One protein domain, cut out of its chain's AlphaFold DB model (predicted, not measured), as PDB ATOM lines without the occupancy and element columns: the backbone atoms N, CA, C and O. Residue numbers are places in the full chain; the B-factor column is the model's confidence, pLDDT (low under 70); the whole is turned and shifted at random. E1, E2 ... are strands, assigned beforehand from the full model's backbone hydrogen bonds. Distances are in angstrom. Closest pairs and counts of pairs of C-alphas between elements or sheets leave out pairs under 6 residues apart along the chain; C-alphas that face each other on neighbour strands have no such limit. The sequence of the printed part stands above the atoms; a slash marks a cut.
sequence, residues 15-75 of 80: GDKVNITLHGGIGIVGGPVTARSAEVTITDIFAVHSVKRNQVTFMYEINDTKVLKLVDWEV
ATOM      1  N   GLY A  15     206.280 123.975 169.238       98.12
ATOM      2  CA  GLY A  15     205.246 123.841 168.213       98.12
ATOM      3  C   GLY A  15     204.048 124.774 168.409       98.12
ATOM      4  O   GLY A  15     203.258 124.928 167.475       98.12
ATOM      5  N   ASP A  16     203.931 125.441 169.563       98.25
ATOM      6  CA  ASP A  16     202.878 126.429 169.796       98.25
ATOM      7  C   ASP A  16     202.985 127.591 168.810       98.25
ATOM      8  O   ASP A  16     204.063 128.149 168.584       98.25
ATOM      9  N   LYS A  17     201.835 128.004 168.268       97.56
ATOM     10  CA  LYS A  17     201.711 129.226 167.473       97.56
ATOM     11  C   LYS A  17     201.170 130.355 168.332       97.56
ATOM     12  O   LYS A  17     200.083 130.249 168.896       97.56
ATOM     13  N   VAL A  18     201.912 131.452 168.403       95.88
ATOM     14  CA  VAL A  18     201.603 132.585 169.274       95.88
ATOM     15  C   VAL A  18     201.617 133.874 168.466       95.88
ATOM     16  O   VAL A  18     202.547 134.146 167.710       95.88
ATOM     17  N   ASN A  19     200.593 134.704 168.654       96.38
ATOM     18  CA  ASN A  19     200.576 136.057 168.110       96.38
ATOM     19  C   ASN A  19     201.328 136.994 169.053       96.38
ATOM     20  O   ASN A  19     200.918 137.193 170.199       96.38
ATOM     21  N   ILE A  20     202.420 137.578 168.561       95.75
ATOM     22  CA  ILE A  20     203.266 138.482 169.339       95.75
ATOM     23  C   ILE A  20     203.367 139.845 168.673       95.75
ATOM     24  O   ILE A  20     203.343 139.953 167.452       95.75
ATOM     25  N   THR A  21     203.559 140.890 169.474       95.69
ATOM     26  CA  THR A  21     203.996 142.207 168.998       95.69
ATOM     27  C   THR A  21     205.437 142.448 169.418       95.69
ATOM     28  O   THR A  21     205.747 142.437 170.609       95.69
ATOM     29  N   LEU A  22     206.328 142.679 168.451       92.00
ATOM     30  CA  LEU A  22     207.746 142.912 168.734       92.00
ATOM     31  C   LEU A  22     207.996 144.346 169.214       92.00
ATOM     32  O   LEU A  22     207.718 145.324 168.509       92.00
ATOM     33  N   HIS A  23     208.600 144.477 170.394       89.69
ATOM     34  CA  HIS A  23     208.964 145.765 170.975       89.69
ATOM     35  C   HIS A  23     210.257 145.648 171.784       89.69
ATOM     36  O   HIS A  23     210.346 144.803 172.660       89.69
ATOM     37  N   GLY A  24     211.274 146.472 171.506       86.12
ATOM     38  CA  GLY A  24     212.484 146.542 172.344       86.12
ATOM     39  C   GLY A  24     213.220 145.211 172.579       86.12
ATOM     40  O   GLY A  24     213.853 145.055 173.616       86.12
ATOM     41  N   GLY A  25     213.118 144.242 171.660       88.75
ATOM     42  CA  GLY A  25     213.729 142.913 171.818       88.75
ATOM     43  C   GLY A  25     212.919 141.912 172.655       88.75
ATOM     44  O   GLY A  25     213.414 140.822 172.922       88.75
ATOM     45  N   ILE A  26     211.684 142.246 173.041       93.44
ATOM     46  CA  ILE A  26     210.719 141.314 173.645       93.44
ATOM     47  C   ILE A  26     209.540 141.055 172.700       93.44
ATOM     48  O   ILE A  26     209.211 141.886 171.845       93.44
ATOM     49  N   GLY A  27     208.901 139.897 172.864       95.19
ATOM     50  CA  GLY A  27     207.614 139.587 172.247       95.19
ATOM     51  C   GLY A  27     206.486 139.826 173.243       95.19
ATOM     52  O   GLY A  27     206.466 139.222 174.311       95.19
ATOM     53  N   ILE A  28     205.555 140.715 172.916       95.50
ATOM     54  CA  ILE A  28     204.387 141.004 173.757       95.50
ATOM     55  C   ILE A  28     203.218 140.131 173.303       95.50
ATOM     56  O   ILE A  28     202.827 140.210 172.140       95.50
ATOM     57  N   VAL A  29     202.645 139.348 174.215       95.56
ATOM     58  CA  VAL A  29     201.490 138.465 173.971       95.56
ATOM     59  C   VAL A  29     200.217 139.104 174.530       95.56
ATOM     60  O   VAL A  29     200.269 139.797 175.544       95.56
ATOM     61  N   GLY A  30     199.073 138.909 173.864       90.81
ATOM     62  CA  GLY A  30     197.764 139.386 174.345       90.81
ATOM     63  C   GLY A  30     197.554 140.906 174.272       90.81
ATOM     64  O   GLY A  30     196.585 141.430 174.819       90.81
ATOM     65  N   GLY A  31     198.461 141.632 173.610       87.62
ATOM     66  CA  GLY A  31     198.372 143.080 173.411       87.62
ATOM     67  C   GLY A  31     197.615 143.497 172.144       87.62
ATOM     68  O   GLY A  31     197.205 142.648 171.352       87.62
ATOM     69  N   PRO A  32     197.446 144.814 171.916       85.94
ATOM     70  CA  PRO A  32     196.852 145.340 170.693       85.94
ATOM     71  C   PRO A  32     197.636 144.887 169.461       85.94
ATOM     72  O   PRO A  32     198.869 144.925 169.453       85.94
ATOM     73  N   VAL A  33     196.918 144.517 168.402       88.25
ATOM     74  CA  VAL A  33     197.527 144.195 167.109       88.25
ATOM     75  C   VAL A  33     198.010 145.489 166.454       88.25
ATOM     76  O   VAL A  33     197.271 146.465 166.339       88.25
ATOM     77  N   THR A  34     199.268 145.501 166.029       90.31
ATOM     78  CA  THR A  34     199.930 146.631 165.367       90.31
ATOM     79  C   THR A  34     200.633 146.150 164.098       90.31
ATOM     80  O   THR A  34     200.727 144.954 163.839       90.31
ATOM     81  N   ALA A  35     201.225 147.067 163.328       90.06
ATOM     82  CA  ALA A  35     202.048 146.709 162.166       90.06
ATOM     83  C   ALA A  35     203.296 145.862 162.509       90.06
ATOM     84  O   ALA A  35     203.946 145.340 161.610       90.06
ATOM     85  N   ARG A  36     203.661 145.745 163.797       90.44
ATOM     86  CA  ARG A  36     204.774 144.908 164.280       90.44
ATOM     87  C   ARG A  36     204.312 143.572 164.861       90.44
ATOM     88  O   ARG A  36     205.118 142.875 165.482       90.44
ATOM     89  N   SER A  37     203.028 143.259 164.733       94.56
ATOM     90  CA  SER A  37     202.478 141.992 165.186       94.56
ATOM     91  C   SER A  37     202.694 140.908 164.135       94.56
ATOM     92  O   SER A  37     202.556 141.163 162.941       94.56
ATOM     93  N   ALA A  38     203.036 139.709 164.585       94.81
ATOM     94  CA  ALA A  38     203.200 138.538 163.738       94.81
ATOM     95  C   ALA A  38     202.801 137.274 164.507       94.81
ATOM     96  O   ALA A  38     203.024 137.185 165.718       94.81
ATOM     97  N   GLU A  39     202.246 136.298 163.792       96.38
ATOM     98  CA  GLU A  39     202.152 134.926 164.284       96.38
ATOM     99  C   GLU A  39     203.532 134.272 164.166       96.38
ATOM    100  O   GLU A  39     204.191 134.358 163.126       96.38
ATOM    101  N   VAL A  40     203.986 133.642 165.245       96.62
ATOM    102  CA  VAL A  40     205.262 132.928 165.306       96.62
ATOM    103  C   VAL A  40     205.057 131.543 165.897       96.62
ATOM    104  O   VAL A  40     204.153 131.342 166.701       96.62
ATOM    105  N   THR A  41     205.904 130.597 165.515       98.31
ATOM    106  CA  THR A  41     205.949 129.248 166.085       98.31
ATOM    107  C   THR A  41     207.101 129.170 167.077       98.31
ATOM    108  O   THR A  41     208.202 129.619 166.757       98.31
ATOM    109  N   ILE A  42     206.865 128.620 168.266       98.44
ATOM    110  CA  ILE A  42     207.928 128.334 169.233       98.44
ATOM    111  C   ILE A  42     208.683 127.090 168.772       98.44
ATOM    112  O   ILE A  42     208.083 126.031 168.602       98.44
ATOM    113  N   THR A  43     209.990 127.217 168.572       98.50
ATOM    114  CA  THR A  43     210.850 126.138 168.061       98.50
ATOM    115  C   THR A  43     211.777 125.559 169.128       98.50
ATOM    116  O   THR A  43     212.122 124.384 169.049       98.50
ATOM    117  N   ASP A  44     212.085 126.324 170.179       98.25
ATOM    118  CA  ASP A  44     212.846 125.860 171.346       98.25
ATOM    119  C   ASP A  44     212.493 126.666 172.612       98.25
ATOM    120  O   ASP A  44     211.976 127.789 172.536       98.25
ATOM    121  N   ILE A  45     212.779 126.104 173.791       97.94
ATOM    122  CA  ILE A  45     212.498 126.697 175.105       97.94
ATOM    123  C   ILE A  45     213.745 126.638 175.989       97.94
ATOM    124  O   ILE A  45     214.217 125.579 176.396       97.94
ATOM    125  N   PHE A  46     214.213 127.811 176.407       96.50
ATOM    126  CA  PHE A  46     215.346 127.965 177.311       96.50
ATOM    127  C   PHE A  46     214.862 128.271 178.727       96.50
ATOM    128  O   PHE A  46     214.197 129.282 178.960       96.50
ATOM    129  N   ALA A  47     215.264 127.447 179.695       94.38
ATOM    130  CA  ALA A  47     215.087 127.721 181.120       94.38
ATOM    131  C   ALA A  47     216.367 128.343 181.706       94.38
ATOM    132  O   ALA A  47     217.388 127.677 181.872       94.38
ATOM    133  N   VAL A  48     216.322 129.637 182.035       93.06
ATOM    134  CA  VAL A  48     217.455 130.370 182.619       93.06
ATOM    135  C   VAL A  48     217.310 130.415 184.137       93.06
ATOM    136  O   VAL A  48     216.412 131.071 184.668       93.06
ATOM    137  N   HIS A  49     218.210 129.729 184.844       90.81
ATOM    138  CA  HIS A  49     218.205 129.640 186.306       90.81
ATOM    139  C   HIS A  49     219.129 130.685 186.943       90.81
ATOM    140  O   HIS A  49     220.324 130.743 186.658       90.81
ATOM    141  N   SER A  50     218.596 131.471 187.879       91.06
ATOM    142  CA  SER A  50     219.373 132.362 188.739       91.06
ATOM    143  C   SER A  50     219.367 131.847 190.175       91.06
ATOM    144  O   SER A  50     218.415 132.072 190.918       91.06
ATOM    145  N   VAL A  51     220.461 131.199 190.590       89.62
ATOM    146  CA  VAL A  51     220.596 130.635 191.948       89.62
ATOM    147  C   VAL A  51     220.523 131.727 193.017       89.62
ATOM    148  O   VAL A  51     219.773 131.600 193.977       89.62
ATOM    149  N   LYS A  52     221.228 132.850 192.821       91.38
ATOM    150  CA  LYS A  52     221.223 133.983 193.766       91.38
ATOM    151  C   LYS A  52     219.831 134.594 193.955       91.38
ATOM    152  O   LYS A  52     219.527 135.081 195.038       91.38
ATOM    153  N   ARG A  53     219.016 134.622 192.896       91.75
ATOM    154  CA  ARG A  53     217.668 135.217 192.918       91.75
ATOM    155  C   ARG A  53     216.570 134.194 193.200       91.75
ATOM    156  O   ARG A  53     215.417 134.589 193.300       91.75
ATOM    157  N   ASN A  54     216.925 132.912 193.301       88.62
ATOM    158  CA  ASN A  54     215.991 131.795 193.380       88.62
ATOM    159  C   ASN A  54     214.871 131.880 192.318       88.62
ATOM    160  O   ASN A  54     213.688 131.796 192.636       88.62
ATOM    161  N   GLN A  55     215.248 132.127 191.059       90.94
ATOM    162  CA  GLN A  55     214.307 132.438 189.979       90.94
ATOM    163  C   GLN A  55     214.633 131.659 188.702       90.94
ATOM    164  O   GLN A  55     215.799 131.556 188.316       90.94
ATOM    165  N   VAL A  56     213.588 131.196 188.011       93.44
ATOM    166  CA  VAL A  56     213.651 130.674 186.639       93.44
ATOM    167  C   VAL A  56     212.973 131.663 185.696       93.44
ATOM    168  O   VAL A  56     211.900 132.180 186.001       93.44
ATOM    169  N   THR A  57     213.606 131.960 184.564       93.94
ATOM    170  CA  THR A  57     213.004 132.740 183.472       93.94
ATOM    171  C   THR A  57     213.018 131.910 182.201       93.94
ATOM    172  O   THR A  57     214.056 131.353 181.855       93.94
ATOM    173  N   PHE A  58     211.886 131.863 181.503       96.75
ATOM    174  CA  PHE A  58     211.789 131.208 180.205       96.75
ATOM    175  C   PHE A  58     212.054 132.195 179.068       96.75
ATOM    176  O   PHE A  58     211.547 133.324 179.070       96.75
ATOM    177  N   MET A  59     212.853 131.756 178.103       97.62
ATOM    178  CA  MET A  59     213.033 132.401 176.807       97.62
ATOM    179  C   MET A  59     212.662 131.406 175.711       97.62
ATOM    180  O   MET A  59     212.805 130.202 175.901       97.62
ATOM    181  N   TYR A  60     212.197 131.911 174.578       98.06
ATOM    182  CA  TYR A  60     211.623 131.099 173.511       98.06
ATOM    183  C   TYR A  60     212.327 131.415 172.210       98.06
ATOM    184  O   TYR A  60     212.431 132.590 171.844       98.06
ATOM    185  N   GLU A  61     212.799 130.385 171.519       98.00
ATOM    186  CA  GLU A  61     213.158 130.529 170.117       98.00
ATOM    187  C   GLU A  61     211.888 130.580 169.274       98.00
ATOM    188  O   GLU A  61     210.971 129.783 169.465       98.00
ATOM    189  N   ILE A  62     211.833 131.550 168.367       97.00
ATOM    190  CA  ILE A  62     210.723 131.741 167.448       97.00
ATOM    191  C   ILE A  62     211.173 131.498 166.007       97.00
ATOM    192  O   ILE A  62     212.163 132.076 165.543       97.00
ATOM    193  N   ASN A  63     210.401 130.685 165.286       96.81
ATOM    194  CA  ASN A  63     210.593 130.360 163.872       96.81
ATOM    195  C   ASN A  63     212.046 129.973 163.515       96.81
ATOM    196  O   ASN A  63     212.536 130.438 162.490       96.81
ATOM    197  N   ASP A  64     212.765 129.241 164.377       97.00
ATOM    198  CA  ASP A  64     214.170 128.833 164.173       97.00
ATOM    199  C   ASP A  64     215.151 130.004 163.943       97.00
ATOM    200  O   ASP A  64     216.191 129.861 163.295       97.00
ATOM    201  N   THR A  65     214.806 131.216 164.397       94.50
ATOM    202  CA  THR A  65     215.557 132.435 164.029       94.50
ATOM    203  C   THR A  65     216.023 133.268 165.206       94.50
ATOM    204  O   THR A  65     217.127 133.815 165.168       94.50
ATOM    205  N   LYS A  66     215.176 133.472 166.220       94.12
ATOM    206  CA  LYS A  66     215.450 134.434 167.295       94.12
ATOM    207  C   LYS A  66     214.962 133.922 168.627       94.12
ATOM    208  O   LYS A  66     213.825 133.485 168.732       94.12
ATOM    209  N   VAL A  67     215.774 134.115 169.659       96.81
ATOM    210  CA  VAL A  67     215.378 133.865 171.044       96.81
ATOM    211  C   VAL A  67     214.871 135.158 171.675       96.81
ATOM    212  O   VAL A  67     215.564 136.177 171.669       96.81
ATOM    213  N   LEU A  68     213.658 135.128 172.221       96.25
ATOM    214  CA  LEU A  68     212.992 136.274 172.833       96.25
ATOM    215  C   LEU A  68     212.409 135.902 174.194       96.25
ATOM    216  O   LEU A  68     212.009 134.766 174.445       96.25
ATOM    217  N   LYS A  69     212.280 136.900 175.069       96.31
ATOM    218  CA  LYS A  69     211.371 136.795 176.213       96.31
ATOM    219  C   LYS A  69     209.957 137.125 175.740       96.31
ATOM    220  O   LYS A  69     209.750 138.179 175.132       96.31
ATOM    221  N   LEU A  70     209.005 136.253 176.057       96.12
ATOM    222  CA  LEU A  70     207.583 136.532 175.879       96.12
ATOM    223  C   LEU A  70     207.014 137.138 177.163       96.12
ATOM    224  O   LEU A  70     207.252 136.628 178.258       96.12
ATOM    225  N   VAL A  71     206.307 138.258 177.028       94.75
ATOM    226  CA  VAL A  71     205.726 139.008 178.147       94.75
ATOM    227  C   VAL A  71     204.251 139.251 177.869       94.75
ATOM    228  O   VAL A  71     203.886 139.714 176.791       94.75
ATOM    229  N   ASP A  72     203.406 138.951 178.849       93.06
ATOM    230  CA  ASP A  72     201.978 139.235 178.772       93.06
ATOM    231  C   ASP A  72     201.725 140.749 178.873       93.06
ATOM    232  O   ASP A  72     202.265 141.441 179.745       93.06
ATOM    233  N   TRP A  73     200.897 141.271 177.972       91.81
ATOM    234  CA  TRP A  73     200.480 142.667 177.955       91.81
ATOM    235  C   TRP A  73     199.830 143.128 179.266       91.81
ATOM    236  O   TRP A  73     200.046 144.266 179.687       91.81
ATOM    237  N   GLU A  74     199.083 142.261 179.951       88.50
ATOM    238  CA  GLU A  74     198.447 142.585 181.231       88.50
ATOM    239  C   GLU A  74     199.468 142.822 182.348       88.50
ATOM    240  O   GLU A  74     199.237 143.650 183.231       88.50
ATOM    241  N   VAL A  75     200.626 142.160 182.293       85.44
ATOM    242  CA  VAL A  75     201.730 142.422 183.228       85.44
ATOM    243  C   VAL A  75     202.322 143.806 182.963       85.44
ATOM    244  O   VAL A  75     202.500 144.578 183.901       85.44
TER     245      VAL A  75
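This is residues 15 to 75 of the 80 residues of an uncharacterized protein of Roseburia sp. 1XD42-69 (UniProt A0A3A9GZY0). Five strands ring a small closed barrel, and one long hairpin, E3 and E4, runs out from it as an arm whose tip, residues 50 to 55, sticks out. E3 bends by 86 degrees at residue 40, pairing with E1 over residues 37 to 41 and with E4 over residues 42 to 50. The printed part has 61 residues with five named strands, E1 to E5 along the chain, and no named helix; the class is all strand. Round the mixed ring run E1, E2, E5, E4, E3 and back to E1. The whole is only just compact, close to loose, with a radius of gyration of the C-alphas of 12.2 A, and elongated, spanning 39 by 25 by 18 A.

In the barrel, E3, residues 37 to 50, is antiparallel to E1, residues 17 to 23, with N 38 and O 20 2.9 A apart. E3 and E4, residues 55 to 62, form an antiparallel hairpin at 147 degrees, with N 48 and O 57 2.8 A apart. E4 and E5, residues 66 to 72, form another at 121 degrees, with N 68 and O 60 2.8 A apart. E3, E4 and E5 are a meander, each strand the antiparallel neighbour of the one before. E2, residues 26 to 29, is parallel to E5 at 45 degrees, with N 29 and O 71 2.9 A apart. On its other side is E1, in an antiparallel hairpin at 128 degrees, with N 21 and O 28 2.8 A apart. E4 is apart from E1 and E2.

E1 begins at C-alpha 17 (201.711, 129.226, 167.473). E3 measures 30.5 A from first to last C-alpha and E4 22.8 A. E5 ends at C-alpha 72 (201.978, 139.235, 178.772).

The C-alphas farthest apart, of Ala 35 and Lys 52, are 39.1 A apart. The printed part has no cut and no long link. Its mean pLDDT is 93.9, and no printed residue is under 70.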